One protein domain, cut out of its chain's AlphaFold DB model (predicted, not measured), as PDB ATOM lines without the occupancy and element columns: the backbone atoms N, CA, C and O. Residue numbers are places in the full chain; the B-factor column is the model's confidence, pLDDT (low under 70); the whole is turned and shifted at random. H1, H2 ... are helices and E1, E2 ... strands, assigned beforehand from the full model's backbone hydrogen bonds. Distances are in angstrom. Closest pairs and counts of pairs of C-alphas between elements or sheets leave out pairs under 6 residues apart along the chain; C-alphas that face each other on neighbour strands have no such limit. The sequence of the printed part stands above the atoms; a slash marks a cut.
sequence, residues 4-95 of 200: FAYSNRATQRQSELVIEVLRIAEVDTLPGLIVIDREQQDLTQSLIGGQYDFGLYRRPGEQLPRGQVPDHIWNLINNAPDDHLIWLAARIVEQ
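This is residues 4 to 95 of the 200 residues of an uncharacterized protein of Sulfurirhabdus autotrophica (UniProt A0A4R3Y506). The core is a small four-stranded sheet, with helix H1 to one side of it, helix H2 to the other, and the short helix H3 just past the end of E4. Two long loops, residues 37 to 54 and 59 to 70, lead into and out of strand E3. The printed part has 92 residues, with three named helices and four named strands in the order E1 H1 E2 E3 H2 E4 H3; the sheet is mixed, in the order E1 E2 E4 E3. The class is mixed, helices and strands, though under half of the residues are in named elements. The whole is compact, with a radius of gyration of the C-alphas of 13.1 A, and rounded, spanning 34 by 31 by 21 A.

Start with the sheet: find C-alpha 4 at (16.352, 76.572, 35.157), where E1 begins, residues 4 to 6. E2, residues 32 to 36, is 13.4 A long; E4, residues 84 to 88, is 13.2 A; E3, residues 55 to 58, is 10.2 A. Now find C-alpha 12 at (2.446, 75.471, 41.199); from there H1 runs 18.5 A to residue 24. H2, residues 71 to 79, is 12.3 A long. H3, residues 90 to 94, ends at C-alpha 94, (0.408, 62.821, 37.221).

Look first at inner strands E2 and E4, parallel at 9 degrees, with N 35 and O 86 2.8 A apart, within hydrogen-bond range. Edge strand E1 is parallel to E2 at 17 degrees; N 6 and O 34 are 2.9 A apart. At the other edge E3 is antiparallel to E4 at 162 degrees, with N 56 and O 87 2.8 A apart. E1, H1 and E2 form a strand-helix-strand unit, two parallel neighbour strands with a helix between them in the chain; its crossover is left-handed. H1 is on the sheet but only grazes it with residues 15 to 22; the closest C-alphas of E1 and H1, Ala 5 and Ser 15, are 7.9 A apart. H2 only grazes the sheet with residues 73 to 77, Ile 77 and Leu 85 being its closest C-alphas to E4, 7.7 A apart. H3 only grazes it with residues 90 to 93. H1 and H2 are apart. In H1 and H2 every O i to N i+4 pair is within hydrogen-bond range; in H3, 0 of 1 is, beside 2 of 2 O i to N i+3 pairs.

The two C-alphas farthest apart, Thr 29 and Thr 44, are 36.0 A from each other. The printed part has no cut. The links E2 to E3 and E3 to H2 are long, with 18 and 12 residues. Mean pLDDT of the printed part is 74.2; look for values under 70 in residues 4 to 9, 38 to 54 and 64 to 70.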
ATOM      1  N   PHE A   4      17.605  76.052  35.718       62.56
ATOM      2  CA  PHE A   4      16.352  76.572  35.157       62.56
ATOM      3  C   PHE A   4      15.323  75.454  35.005       62.56
ATOM      4  O   PHE A   4      15.596  74.431  34.379       62.56
ATOM      5  N   ALA A   5      14.132  75.661  35.568       59.41
ATOM      6  CA  ALA A   5      13.016  74.735  35.435       59.41
ATOM      7  C   ALA A   5      12.123  75.117  34.253       59.41
ATOM      8  O   ALA A   5      11.586  76.224  34.198       59.41
ATOM      9  N   TYR A   6      11.928  74.179  33.328       62.88
ATOM     10  CA  TYR A   6      11.036  74.327  32.184       62.88
ATOM     11  C   TYR A   6       9.865  73.346  32.304       62.88
ATOM     12  O   TYR A   6      10.023  72.141  32.121       62.88
ATOM     13  N   SER A   7       8.663  73.867  32.577       64.06
ATOM     14  CA  SER A   7       7.402  73.110  32.523       64.06
ATOM     15  C   SER A   7       6.210  74.027  32.223       64.06
ATOM     16  O   SER A   7       6.218  75.187  32.615       64.06
ATOM     17  N   ASN A   8       5.199  73.553  31.481       58.25
ATOM     18  CA  ASN A   8       3.871  74.204  31.381       58.25
ATOM     19  C   ASN A   8       2.746  73.327  31.949       58.25
ATOM     20  O   ASN A   8       1.584  73.704  31.831       58.25
ATOM     21  N   ARG A   9       3.076  72.149  32.489       69.12
ATOM     22  CA  ARG A   9       2.102  71.202  33.051       69.12
ATOM     23  C   ARG A   9       2.317  70.941  34.533       69.12
ATOM     24  O   ARG A   9       1.381  70.495  35.184       69.12
ATOM     25  N   ALA A  10       3.512  71.221  35.056       75.88
ATOM     26  CA  ALA A  10       3.743  71.157  36.487       75.88
ATOM     27  C   ALA A  10       2.784  72.116  37.187       75.88
ATOM     28  O   ALA A  10       2.642  73.280  36.796       75.88
ATOM     29  N   THR A  11       2.127  71.620  38.228       84.12
ATOM     30  CA  THR A  11       1.344  72.482  39.104       84.12
ATOM     31  C   THR A  11       2.267  73.497  39.785       84.12
ATOM     32  O   THR A  11       3.494  73.337  39.828       84.12
ATOM     33  N   GLN A  12       1.682  74.550  40.359       87.69
ATOM     34  CA  GLN A  12       2.446  75.471  41.199       87.69
ATOM     35  C   GLN A  12       3.174  74.704  42.315       87.69
ATOM     36  O   GLN A  12       4.365  74.914  42.526       87.69
ATOM     37  N   ARG A  13       2.486  73.743  42.946       90.19
ATOM     38  CA  ARG A  13       3.051  72.913  44.010       90.19
ATOM     39  C   ARG A  13       4.245  72.081  43.542       90.19
ATOM     40  O   ARG A  13       5.270  72.070  44.209       90.19
ATOM     41  N   GLN A  14       4.156  71.425  42.387       88.75
ATOM     42  CA  GLN A  14       5.280  70.658  41.829       88.75
ATOM     43  C   GLN A  14       6.468  71.557  41.473       88.75
ATOM     44  O   GLN A  14       7.616  71.176  41.675       88.75
ATOM     45  N   SER A  15       6.203  72.773  40.992       88.56
ATOM     46  CA  SER A  15       7.261  73.752  40.726       88.56
ATOM     47  C   SER A  15       7.958  74.196  42.018       88.56
ATOM     48  O   SER A  15       9.182  74.305  42.054       88.56
ATOM     49  N   GLU A  16       7.197  74.403  43.095       91.81
ATOM     50  CA  GLU A  16       7.732  74.689  44.432       91.81
ATOM     51  C   GLU A  16       8.560  73.514  44.973       91.81
ATOM     52  O   GLU A  16       9.667  73.736  45.460       91.81
ATOM     53  N   LEU A  17       8.076  72.277  44.811       94.19
ATOM     54  CA  LEU A  17       8.793  71.060  45.208       94.19
ATOM     55  C   LEU A  17      10.130  70.918  44.478       94.19
ATOM     56  O   LEU A  17      11.132  70.626  45.119       94.19
ATOM     57  N   VAL A  18      10.187  71.178  43.167       92.06
ATOM     58  CA  VAL A  18      11.460  71.174  42.423       92.06
ATOM     59  C   VAL A  18      12.457  72.153  43.041       92.06
ATOM     60  O   VAL A  18      13.605  71.791  43.287       92.06
ATOM     61  N   ILE A  19      12.031  73.389  43.316       91.94
ATOM     62  CA  ILE A  19      12.900  74.418  43.907       91.94
ATOM     63  C   ILE A  19      13.374  73.996  45.304       91.94
ATOM     64  O   ILE A  19      14.539  74.199  45.651       91.94
ATOM     65  N   GLU A  20      12.476  73.429  46.105       95.62
ATOM     66  CA  GLU A  20      12.769  72.940  47.449       95.62
ATOM     67  C   GLU A  20      13.784  71.788  47.416       95.62
ATOM     68  O   GLU A  20      14.808  71.861  48.095       95.62
ATOM     69  N   VAL A  21      13.576  70.790  46.552       96.25
ATOM     70  CA  VAL A  21      14.489  69.651  46.369       96.25
ATOM     71  C   VAL A  21      15.868  70.104  45.902       96.25
ATOM     72  O   VAL A  21      16.859  69.720  46.515       96.25
ATOM     73  N   LEU A  22      15.951  70.954  44.870       93.69
ATOM     74  CA  LEU A  22      17.231  71.465  44.361       93.69
ATOM     75  C   LEU A  22      18.038  72.168  45.463       93.69
ATOM     76  O   LEU A  22      19.262  72.042  45.510       93.69
ATOM     77  N   ARG A  23      17.354  72.898  46.353       94.31
ATOM     78  CA  ARG A  23      17.981  73.596  47.478       94.31
ATOM     79  C   ARG A  23      18.457  72.628  48.556       94.31
ATOM     80  O   ARG A  23      19.588  72.757  49.006       94.31
ATOM     81  N   ILE A  24      17.619  71.676  48.974       96.12
ATOM     82  CA  ILE A  24      17.985  70.699  50.014       96.12
ATOM     83  C   ILE A  24      19.107  69.775  49.512       96.12
ATOM     84  O   ILE A  24      19.994  69.418  50.280       96.12
ATOM     85  N   ALA A  25      19.105  69.428  48.222       94.44
ATOM     86  CA  ALA A  25      20.175  68.670  47.578       94.44
ATOM     87  C   ALA A  25      21.461  69.488  47.346       94.44
ATOM     88  O   ALA A  25      22.465  68.912  46.930       94.44
ATOM     89  N   GLU A  26      21.437  70.803  47.602       93.50
ATOM     90  CA  GLU A  26      22.558  71.737  47.417       93.50
ATOM     91  C   GLU A  26      23.052  71.843  45.959       93.50
ATOM     92  O   GLU A  26      24.227  72.107  45.697       93.50
ATOM     93  N   VAL A  27      22.154  71.662  44.985       91.00
ATOM     94  CA  VAL A  27      22.471  71.716  43.542       91.00
ATOM     95  C   VAL A  27      21.862  72.928  42.826       91.00
ATOM     96  O   VAL A  27      22.147  73.168  41.656       91.00
ATOM     97  N   ASP A  28      21.061  73.748  43.510       89.12
ATOM     98  CA  ASP A  28      20.360  74.920  42.948       89.12
ATOM     99  C   ASP A  28      21.290  76.045  42.437       89.12
ATOM    100  O   ASP A  28      20.896  76.905  41.626       89.12
ATOM    101  N   THR A  29      22.537  76.043  42.912       87.12
ATOM    102  CA  THR A  29      23.600  76.972  42.503       87.12
ATOM    103  C   THR A  29      24.440  76.471  41.329       87.12
ATOM    104  O   THR A  29      25.198  77.264  40.756       87.12
ATOM    105  N   LEU A  30      24.289  75.204  40.929       86.88
ATOM    106  CA  LEU A  30      24.996  74.622  39.793       86.88
ATOM    107  C   LEU A  30      24.332  75.021  38.463       86.88
ATOM    108  O   LEU A  30      23.111  75.200  38.418       86.88
ATOM    109  N   PRO A  31      25.107  75.187  37.375       85.81
ATOM    110  CA  PRO A  31      24.553  75.340  36.031       85.81
ATOM    111  C   PRO A  31      23.784  74.083  35.627       85.81
ATOM    112  O   PRO A  31      24.340  72.983  35.614       85.81
ATOM    113  N   GLY A  32      22.500  74.228  35.318       85.44
ATOM    114  CA  GLY A  32      21.702  73.079  34.930       85.44
ATOM    115  C   GLY A  32      20.306  73.411  34.439       85.44
ATOM    116  O   GLY A  32      19.806  74.530  34.558       85.44
ATOM    117  N   LEU A  33      19.662  72.402  33.880       86.12
ATOM    118  CA  LEU A  33      18.325  72.467  33.319       86.12
ATOM    119  C   LEU A  33      17.508  71.320  33.896       86.12
ATOM    120  O   LEU A  33      17.930  70.169  33.829       86.12
ATOM    121  N   ILE A  34      16.333  71.622  34.446       86.69
ATOM    122  CA  ILE A  34      15.322  70.604  34.742       86.69
ATOM    123  C   ILE A  34      14.159  70.784  33.778       86.69
ATOM    124  O   ILE A  34      13.524  71.838  33.722       86.69
ATOM    125  N   VAL A  35      13.904  69.756  32.980       83.62
ATOM    126  CA  VAL A  35      12.892  69.774  31.928       83.62
ATOM    127  C   VAL A  35      11.844  68.738  32.262       83.62
ATOM    128  O   VAL A  35      12.141  67.551  32.301       83.62
ATOM    129  N   ILE A  36      10.610  69.186  32.463       80.00
ATOM    130  CA  ILE A  36       9.459  68.292  32.558       80.00
ATOM    131  C   ILE A  36       8.837  68.236  31.168       80.00
ATOM    132  O   ILE A  36       8.261  69.226  30.697       80.00
ATOM    133  N   ASP A  37       9.013  67.101  30.500       73.56
ATOM    134  CA  ASP A  37       8.614  66.936  29.112       73.56
ATOM    135  C   ASP A  37       7.100  66.997  28.935       73.56
ATOM    136  O   ASP A  37       6.323  66.566  29.785       73.56
ATOM    137  N   ARG A  38       6.683  67.565  27.807       60.97
ATOM    138  CA  ARG A  38       5.305  67.953  27.508       60.97
ATOM    139  C   ARG A  38       4.634  67.040  26.491       60.97
ATOM    140  O   ARG A  38       3.407  67.091  26.378       60.97
ATOM    141  N   GLU A  39       5.403  66.263  25.735       58.09
ATOM    142  CA  GLU A  39       4.859  65.462  24.642       58.09
ATOM    143  C   GLU A  39       4.480  64.059  25.121       58.09
ATOM    144  O   GLU A  39       5.254  63.372  25.787       58.09
ATOM    145  N   GLN A  40       3.256  63.635  24.782       49.28
ATOM    146  CA  GLN A  40       2.906  62.219  24.764       49.28
ATOM    147  C   GLN A  40       3.783  61.579  23.694       49.28
ATOM    148  O   GLN A  40       3.436  61.595  22.514       49.28
ATOM    149  N   GLN A  41       4.950  61.077  24.085       49.81
ATOM    150  CA  GLN A  41       5.709  60.235  23.182       49.81
ATOM    151  C   GLN A  41       4.852  59.016  22.854       49.81
ATOM    152  O   GLN A  41       4.282  58.382  23.747       49.81
ATOM    153  N   ASP A  42       4.772  58.699  21.562       44.19
ATOM    154  CA  ASP A  42       4.412  57.367  21.104       44.19
ATOM    155  C   ASP A  42       5.192  56.370  21.969       44.19
ATOM    156  O   ASP A  42       6.426  56.409  22.019       44.19
ATOM    157  N   LEU A  43       4.465  55.500  22.673       43.56
ATOM    158  CA  LEU A  43       4.962  54.533  23.667       43.56
ATOM    159  C   LEU A  43       6.067  53.591  23.132       43.56
ATOM    160  O   LEU A  43       6.582  52.749  23.863       43.56
ATOM    161  N   THR A  44       6.405  53.702  21.847       40.22
ATOM    162  CA  THR A  44       7.420  52.945  21.119       40.22
ATOM    163  C   THR A  44       8.809  53.582  21.120       40.22
ATOM    164  O   THR A  44       9.768  52.882  20.795       40.22
ATOM    165  N   GLN A  45       8.970  54.866  21.473       42.84
ATOM    166  CA  GLN A  45      10.306  55.413  21.747       42.84
ATOM    167  C   GLN A  45      10.719  54.973  23.149       42.84
ATOM    168  O   GLN A  45      10.408  55.612  24.148       42.84
ATOM    169  N   SER A  46      11.367  53.810  23.207       37.69
ATOM    170  CA  SER A  46      11.922  53.244  24.428       37.69
ATOM    171  C   SER A  46      12.837  54.265  25.096       37.69
ATOM    172  O   SER A  46      13.923  54.558  24.586       37.69
ATOM    173  N   LEU A  47      12.383  54.782  26.234       43.88
ATOM    174  CA  LEU A  47      13.206  55.482  27.207       43.88
ATOM    175  C   LEU A  47      14.490  54.680  27.443       43.88
ATOM    176  O   LEU A  47      14.464  53.449  27.556       43.88
ATOM    177  N   ILE A  48      15.613  55.390  27.511       42.50
ATOM    178  CA  ILE A  48      16.846  54.849  28.073       42.50
ATOM    179  C   ILE A  48      16.496  54.383  29.492       42.50
ATOM    180  O   ILE A  48      16.121  55.211  30.310       42.50
ATOM    181  N   GLY A  49      16.574  53.072  29.743       43.56
ATOM    182  CA  GLY A  49      16.538  52.492  31.094       43.56
ATOM    183  C   GLY A  49      15.310  51.642  31.468       43.56
ATOM    184  O   GLY A  49      15.378  50.843  32.399       43.56
ATOM    185  N   GLY A  50      14.255  51.620  30.644       41.38
ATOM    186  CA  GLY A  50      13.172  50.631  30.747       41.38
ATOM    187  C   GLY A  50      11.783  51.220  30.986       41.38
ATOM    188  O   GLY A  50      11.566  52.427  30.970       41.38
ATOM    189  N   GLN A  51      10.794  50.341  31.172       39.56
ATOM    190  CA  GLN A  51       9.358  50.681  31.187       39.56
ATOM    191  C   GLN A  51       8.943  51.637  32.335       39.56
ATOM    192  O   GLN A  51       7.852  52.219  32.302       39.56
ATOM    193  N   TYR A  52       9.825  51.853  33.318       46.72
ATOM    194  CA  TYR A  52       9.542  52.521  34.592       46.72
ATOM    195  C   TYR A  52      10.385  53.771  34.874       46.72
ATOM    196  O   TYR A  52      10.172  54.375  35.917       46.72
ATOM    197  N   ASP A  53      11.262  54.213  33.967       55.66
ATOM    198  CA  ASP A  53      12.048  55.425  34.228       55.66
ATOM    199  C   ASP A  53      11.224  56.685  33.964       55.66
ATOM    200  O   ASP A  53      10.677  56.914  32.880       55.66
ATOM    201  N   PHE A  54      11.026  57.465  35.020       62.53
ATOM    202  CA  PHE A  54      10.283  58.726  35.003       62.53
ATOM    203  C   PHE A  54      11.215  59.939  34.913       62.53
ATOM    204  O   PHE A  54      10.737  61.044  34.654       62.53
ATOM    205  N   GLY A  55      12.516  59.724  35.109       70.19
ATOM    206  CA  GLY A  55      13.570  60.722  35.068       70.19
ATOM    207  C   GLY A  55      14.820  60.173  34.387       70.19
ATOM    208  O   GLY A  55      14.999  58.963  34.285       70.19
ATOM    209  N   LEU A  56      15.631  61.080  33.855       76.06
ATOM    210  CA  LEU A  56      16.957  60.808  33.329       76.06
ATOM    211  C   LEU A  56      17.864  61.996  33.628       76.06
ATOM    212  O   LEU A  56      17.572  63.135  33.251       76.06
ATOM    213  N   TYR A  57      19.009  61.707  34.226       79.88
ATOM    214  CA  TYR A  57      20.107  62.643  34.360       79.88
ATOM    215  C   TYR A  57      21.133  62.482  33.229       79.88
ATOM    216  O   TYR A  57      21.521  61.376  32.857       79.88
ATOM    217  N   ARG A  58      21.627  63.614  32.716       82.19
ATOM    218  CA  ARG A  58      22.768  63.701  31.797       82.19
ATOM    219  C   ARG A  58      23.822  64.648  32.363       82.19
ATOM    220  O   ARG A  58      23.529  65.799  32.704       82.19
ATOM    221  N   ARG A  59      25.071  64.178  32.423       83.81
ATOM    222  CA  ARG A  59      26.213  64.972  32.913       83.81
ATOM    223  C   ARG A  59      26.736  65.958  31.851       83.81
ATOM    224  O   ARG A  59      26.607  65.686  30.654       83.81
ATOM    225  N   PRO A  60      27.401  67.052  32.261       81.50
ATOM    226  CA  PRO A  60      28.100  67.953  31.348       81.50
ATOM    227  C   PRO A  60      29.033  67.217  30.377       81.50
ATOM    228  O   PRO A  60      29.754  66.296  30.764       81.50
ATOM    229  N   GLY A  61      29.007  67.611  29.103       78.75
ATOM    230  CA  GLY A  61      29.845  67.039  28.041       78.75
ATOM    231  C   GLY A  61      29.476  65.623  27.574       78.75
ATOM    232  O   GLY A  61      30.044  65.143  26.593       78.75
ATOM    233  N   GLU A  62      28.514  64.945  28.205       82.50
ATOM    234  CA  GLU A  62      28.079  63.614  27.771       82.50
ATOM    235  C   GLU A  62      27.277  63.679  26.475       82.50
ATOM    236  O   GLU A  62      26.360  64.493  26.344       82.50
ATOM    237  N   GLN A  63      27.620  62.808  25.526       74.44
ATOM    238  CA  GLN A  63      26.854  62.622  24.301       74.44
ATOM    239  C   GLN A  63      25.784  61.558  24.526       74.44
ATOM    240  O   GLN A  63      26.103  60.427  24.890       74.44
ATOM    241  N   LEU A  64      24.527  61.906  24.257       69.62
ATOM    242  CA  LEU A  64      23.458  60.920  24.141       69.62
ATOM    243  C   LEU A  64      23.379  60.425  22.683       69.62
ATOM    244  O   LEU A  64      23.635  61.191  21.752       69.62
ATOM    245  N   PRO A  65      23.037  59.156  22.425       67.81
ATOM    246  CA  PRO A  65      22.788  58.682  21.067       67.81
ATOM    247  C   PRO A  65      21.576  59.396  20.443       67.81
ATOM    248  O   PRO A  65      20.509  59.463  21.049       67.81
ATOM    249  N   ARG A  66      21.710  59.881  19.199       60.03
ATOM    250  CA  ARG A  66      20.740  60.757  18.491       60.03
ATOM    251  C   ARG A  66      19.307  60.199  18.317       60.03
ATOM    252  O   ARG A  66      18.436  60.930  17.859       60.03
ATOM    253  N   GLY A  67      19.040  58.949  18.696       63.06
ATOM    254  CA  GLY A  67      17.712  58.319  18.655       63.06
ATOM    255  C   GLY A  67      17.097  58.011  20.024       63.06
ATOM    256  O   GLY A  67      16.073  57.340  20.073       63.06
ATOM    257  N   GLN A  68      17.731  58.437  21.118       62.75
ATOM    258  CA  GLN A  68      17.308  58.082  22.476       62.75
ATOM    259  C   GLN A  68      16.650  59.231  23.253       62.75
ATOM    260  O   GLN A  68      16.171  59.020  24.363       62.75
ATOM    261  N   VAL A  69      16.604  60.435  22.678       65.94
ATOM    262  CA  VAL A  69      15.914  61.596  23.254       65.94
ATOM    263  C   VAL A  69      15.135  62.348  22.170       65.94
ATOM    264  O   VAL A  69      15.582  62.366  21.017       65.94
ATOM    265  N   PRO A  70      13.995  62.977  22.513       69.88
ATOM    266  CA  PRO A  70      13.262  63.834  21.588       69.88
ATOM    267  C   PRO A  70      14.117  64.971  21.005       69.88
ATOM    268  O   PRO A  70      15.037  65.475  21.653       69.88
ATOM    269  N   ASP A  71      13.753  65.450  19.814       74.88
ATOM    270  CA  ASP A  71      14.474  66.520  19.109       74.88
ATOM    271  C   ASP A  71      14.555  67.832  19.906       74.88
ATOM    272  O   ASP A  71      15.579  68.516  19.874       74.88
ATOM    273  N   HIS A  72      13.511  68.199  20.655       72.62
ATOM    274  CA  HIS A  72      13.550  69.404  21.488       72.62
ATOM    275  C   HIS A  72      14.507  69.263  22.672       72.62
ATOM    276  O   HIS A  72      15.211  70.222  22.986       72.62
ATOM    277  N   ILE A  73      14.597  68.077  23.283       74.69
ATOM    278  CA  ILE A  73      15.582  67.780  24.333       74.69
ATOM    279  C   ILE A  73      16.993  67.787  23.744       74.69
ATOM    280  O   ILE A  73      17.899  68.392  24.314       74.69
ATOM    281  N   TRP A  74      17.170  67.206  22.555       76.12
ATOM    282  CA  TRP A  74      18.434  67.250  21.823       76.12
ATOM    283  C   TRP A  74      18.908  68.688  21.561       76.12
ATOM    284  O   TRP A  74      20.078  69.012  21.765       76.12
ATOM    285  N   ASN A  75      18.000  69.574  21.152       79.19
ATOM    286  CA  ASN A  75      18.317  70.985  20.930       79.19
ATOM    287  C   ASN A  75      18.723  71.700  22.225       79.19
ATOM    288  O   ASN A  75      19.655  72.501  22.202       79.19
ATOM    289  N   LEU A  76      18.072  71.399  23.354       77.19
ATOM    290  CA  LEU A  76      18.473  71.932  24.661       77.19
ATOM    291  C   LEU A  76      19.886  71.475  25.041       77.19
ATOM    292  O   LEU A  76      20.707  72.307  25.416       77.19
ATOM    293  N   ILE A  77      20.191  70.186  24.860       77.06
ATOM    294  CA  ILE A  77      21.522  69.619  25.128       77.06
ATOM    295  C   ILE A  77      22.599  70.309  24.283       77.06
ATOM    296  O   ILE A  77      23.650  70.669  24.806       77.06
ATOM    297  N   ASN A  78      22.348  70.530  22.990       80.25
ATOM    298  CA  ASN A  78      23.329  71.175  22.110       80.25
ATOM    299  C   ASN A  78      23.552  72.655  22.430       80.25
ATOM    300  O   ASN A  78      24.646  73.165  22.203       80.25
ATOM    301  N   ASN A  79      22.527  73.346  22.928       83.25
ATOM    302  CA  ASN A  79      22.625  74.762  23.275       83.25
ATOM    303  C   ASN A  79      23.300  74.992  24.638       83.25
ATOM    304  O   ASN A  79      23.835  76.074  24.866       83.25
ATOM    305  N   ALA A  80      23.286  73.991  25.521       82.06
ATOM    306  CA  ALA A  80      23.907  74.033  26.843       82.06
ATOM    307  C   ALA A  80      24.709  72.738  27.118       82.06
ATOM    308  O   ALA A  80      24.365  71.955  28.007       82.06
ATOM    309  N   PRO A  81      25.781  72.465  26.346       79.88
ATOM    310  CA  PRO A  81      26.499  71.192  26.423       79.88
ATOM    311  C   PRO A  81      27.228  70.993  27.756       79.88
ATOM    312  O   PRO A  81      27.426  69.841  28.154       79.88
ATOM    313  N   ASP A  82      27.568  72.087  28.437       82.31
ATOM    314  CA  ASP A  82      28.323  72.118  29.693       82.31
ATOM    315  C   ASP A  82      27.430  72.154  30.946       82.31
ATOM    316  O   ASP A  82      27.939  72.113  32.066       82.31
ATOM    317  N   ASP A  83      26.108  72.193  30.772       84.50
ATOM    318  CA  ASP A  83      25.151  72.209  31.876       84.50
ATOM    319  C   ASP A  83      24.707  70.787  32.251       84.50
ATOM    320  O   ASP A  83      24.641  69.873  31.417       84.50
ATOM    321  N   HIS A  84      24.357  70.604  33.527       87.38
ATOM    322  CA  HIS A  84      23.639  69.415  33.979       87.38
ATOM    323  C   HIS A  84      22.224  69.402  33.386       87.38
ATOM    324  O   HIS A  84      21.566  70.439  33.338       87.38
ATOM    325  N   LEU A  85      21.711  68.239  32.990       87.38
ATOM    326  CA  LEU A  85      20.323  68.107  32.544       87.38
ATOM    327  C   LEU A  85      19.614  67.032  33.361       87.38
ATOM    328  O   LEU A  85      20.055  65.888  33.384       87.38
ATOM    329  N   ILE A  86      18.498  67.404  33.981       88.19
ATOM    330  CA  ILE A  86      17.497  66.481  34.514       88.19
ATOM    331  C   ILE A  86      16.296  66.544  33.577       88.19
ATOM    332  O   ILE A  86      15.645  67.582  33.447       88.19
ATOM    333  N   TRP A  87      15.994  65.442  32.914       84.06
ATOM    334  CA  TRP A  87      14.825  65.303  32.062       84.06
ATOM    335  C   TRP A  87      13.809  64.403  32.750       84.06
ATOM    336  O   TRP A  87      14.134  63.291  33.139       84.06
ATOM    337  N   LEU A  88      12.580  64.880  32.920       82.25
ATOM    338  CA  LEU A  88      11.498  64.145  33.559       82.25
ATOM    339  C   LEU A  88      10.370  63.914  32.556       82.25
ATOM    340  O   LEU A  88       9.912  64.849  31.901       82.25
ATOM    341  N   ALA A  89       9.893  62.676  32.452       76.44
ATOM    342  CA  ALA A  89       8.817  62.312  31.537       76.44
ATOM    343  C   ALA A  89       7.478  62.937  31.965       76.44
ATOM    344  O   ALA A  89       7.189  63.037  33.155       76.44
ATOM    345  N   ALA A  90       6.601  63.262  31.008       73.81
ATOM    346  CA  ALA A  90       5.305  63.906  31.273       73.81
ATOM    347  C   ALA A  90       4.462  63.191  32.347       73.81
ATOM    348  O   ALA A  90       3.864  63.831  33.206       73.81
ATOM    349  N   ARG A  91       4.463  61.853  32.348       75.56
ATOM    350  CA  ARG A  91       3.722  61.015  33.312       75.56
ATOM    351  C   ARG A  91       4.124  61.230  34.778       75.56
ATOM    352  O   ARG A  91       3.398  60.807  35.674       75.56
ATOM    353  N   ILE A  92       5.262  61.878  35.040       77.56
ATOM    354  CA  ILE A  92       5.699  62.187  36.401       77.56
ATOM    355  C   ILE A  92       4.798  63.225  37.077       77.56
ATOM    356  O   ILE A  92       4.598  63.157  38.285       77.56
ATOM    357  N   VAL A  93       4.226  64.174  36.320       78.00
ATOM    358  CA  VAL A  93       3.380  65.229  36.908       78.00
ATOM    359  C   VAL A  93       1.994  64.721  37.291       78.00
ATOM    360  O   VAL A  93       1.260  65.408  37.994       78.00
ATOM    361  N   GLU A  94       1.637  63.520  36.841       80.56
ATOM    362  CA  GLU A  94       0.408  62.821  37.221       80.56
ATOM    363  C   GLU A  94       0.591  62.009  38.513       80.56
ATOM    364  O   GLU A  94      -0.384  61.492  39.058       80.56
ATOM    365  N   GLN A  95       1.827  61.888  39.009       83.88
ATOM    366  CA  GLN A  95       2.124  61.203  40.261       83.88
ATOM    367  C   GLN A  95       1.802  62.085  41.467       83.88
ATOM    368  O   GLN A  95       1.780  63.315  41.388       83.88
TER     369      GLN A  95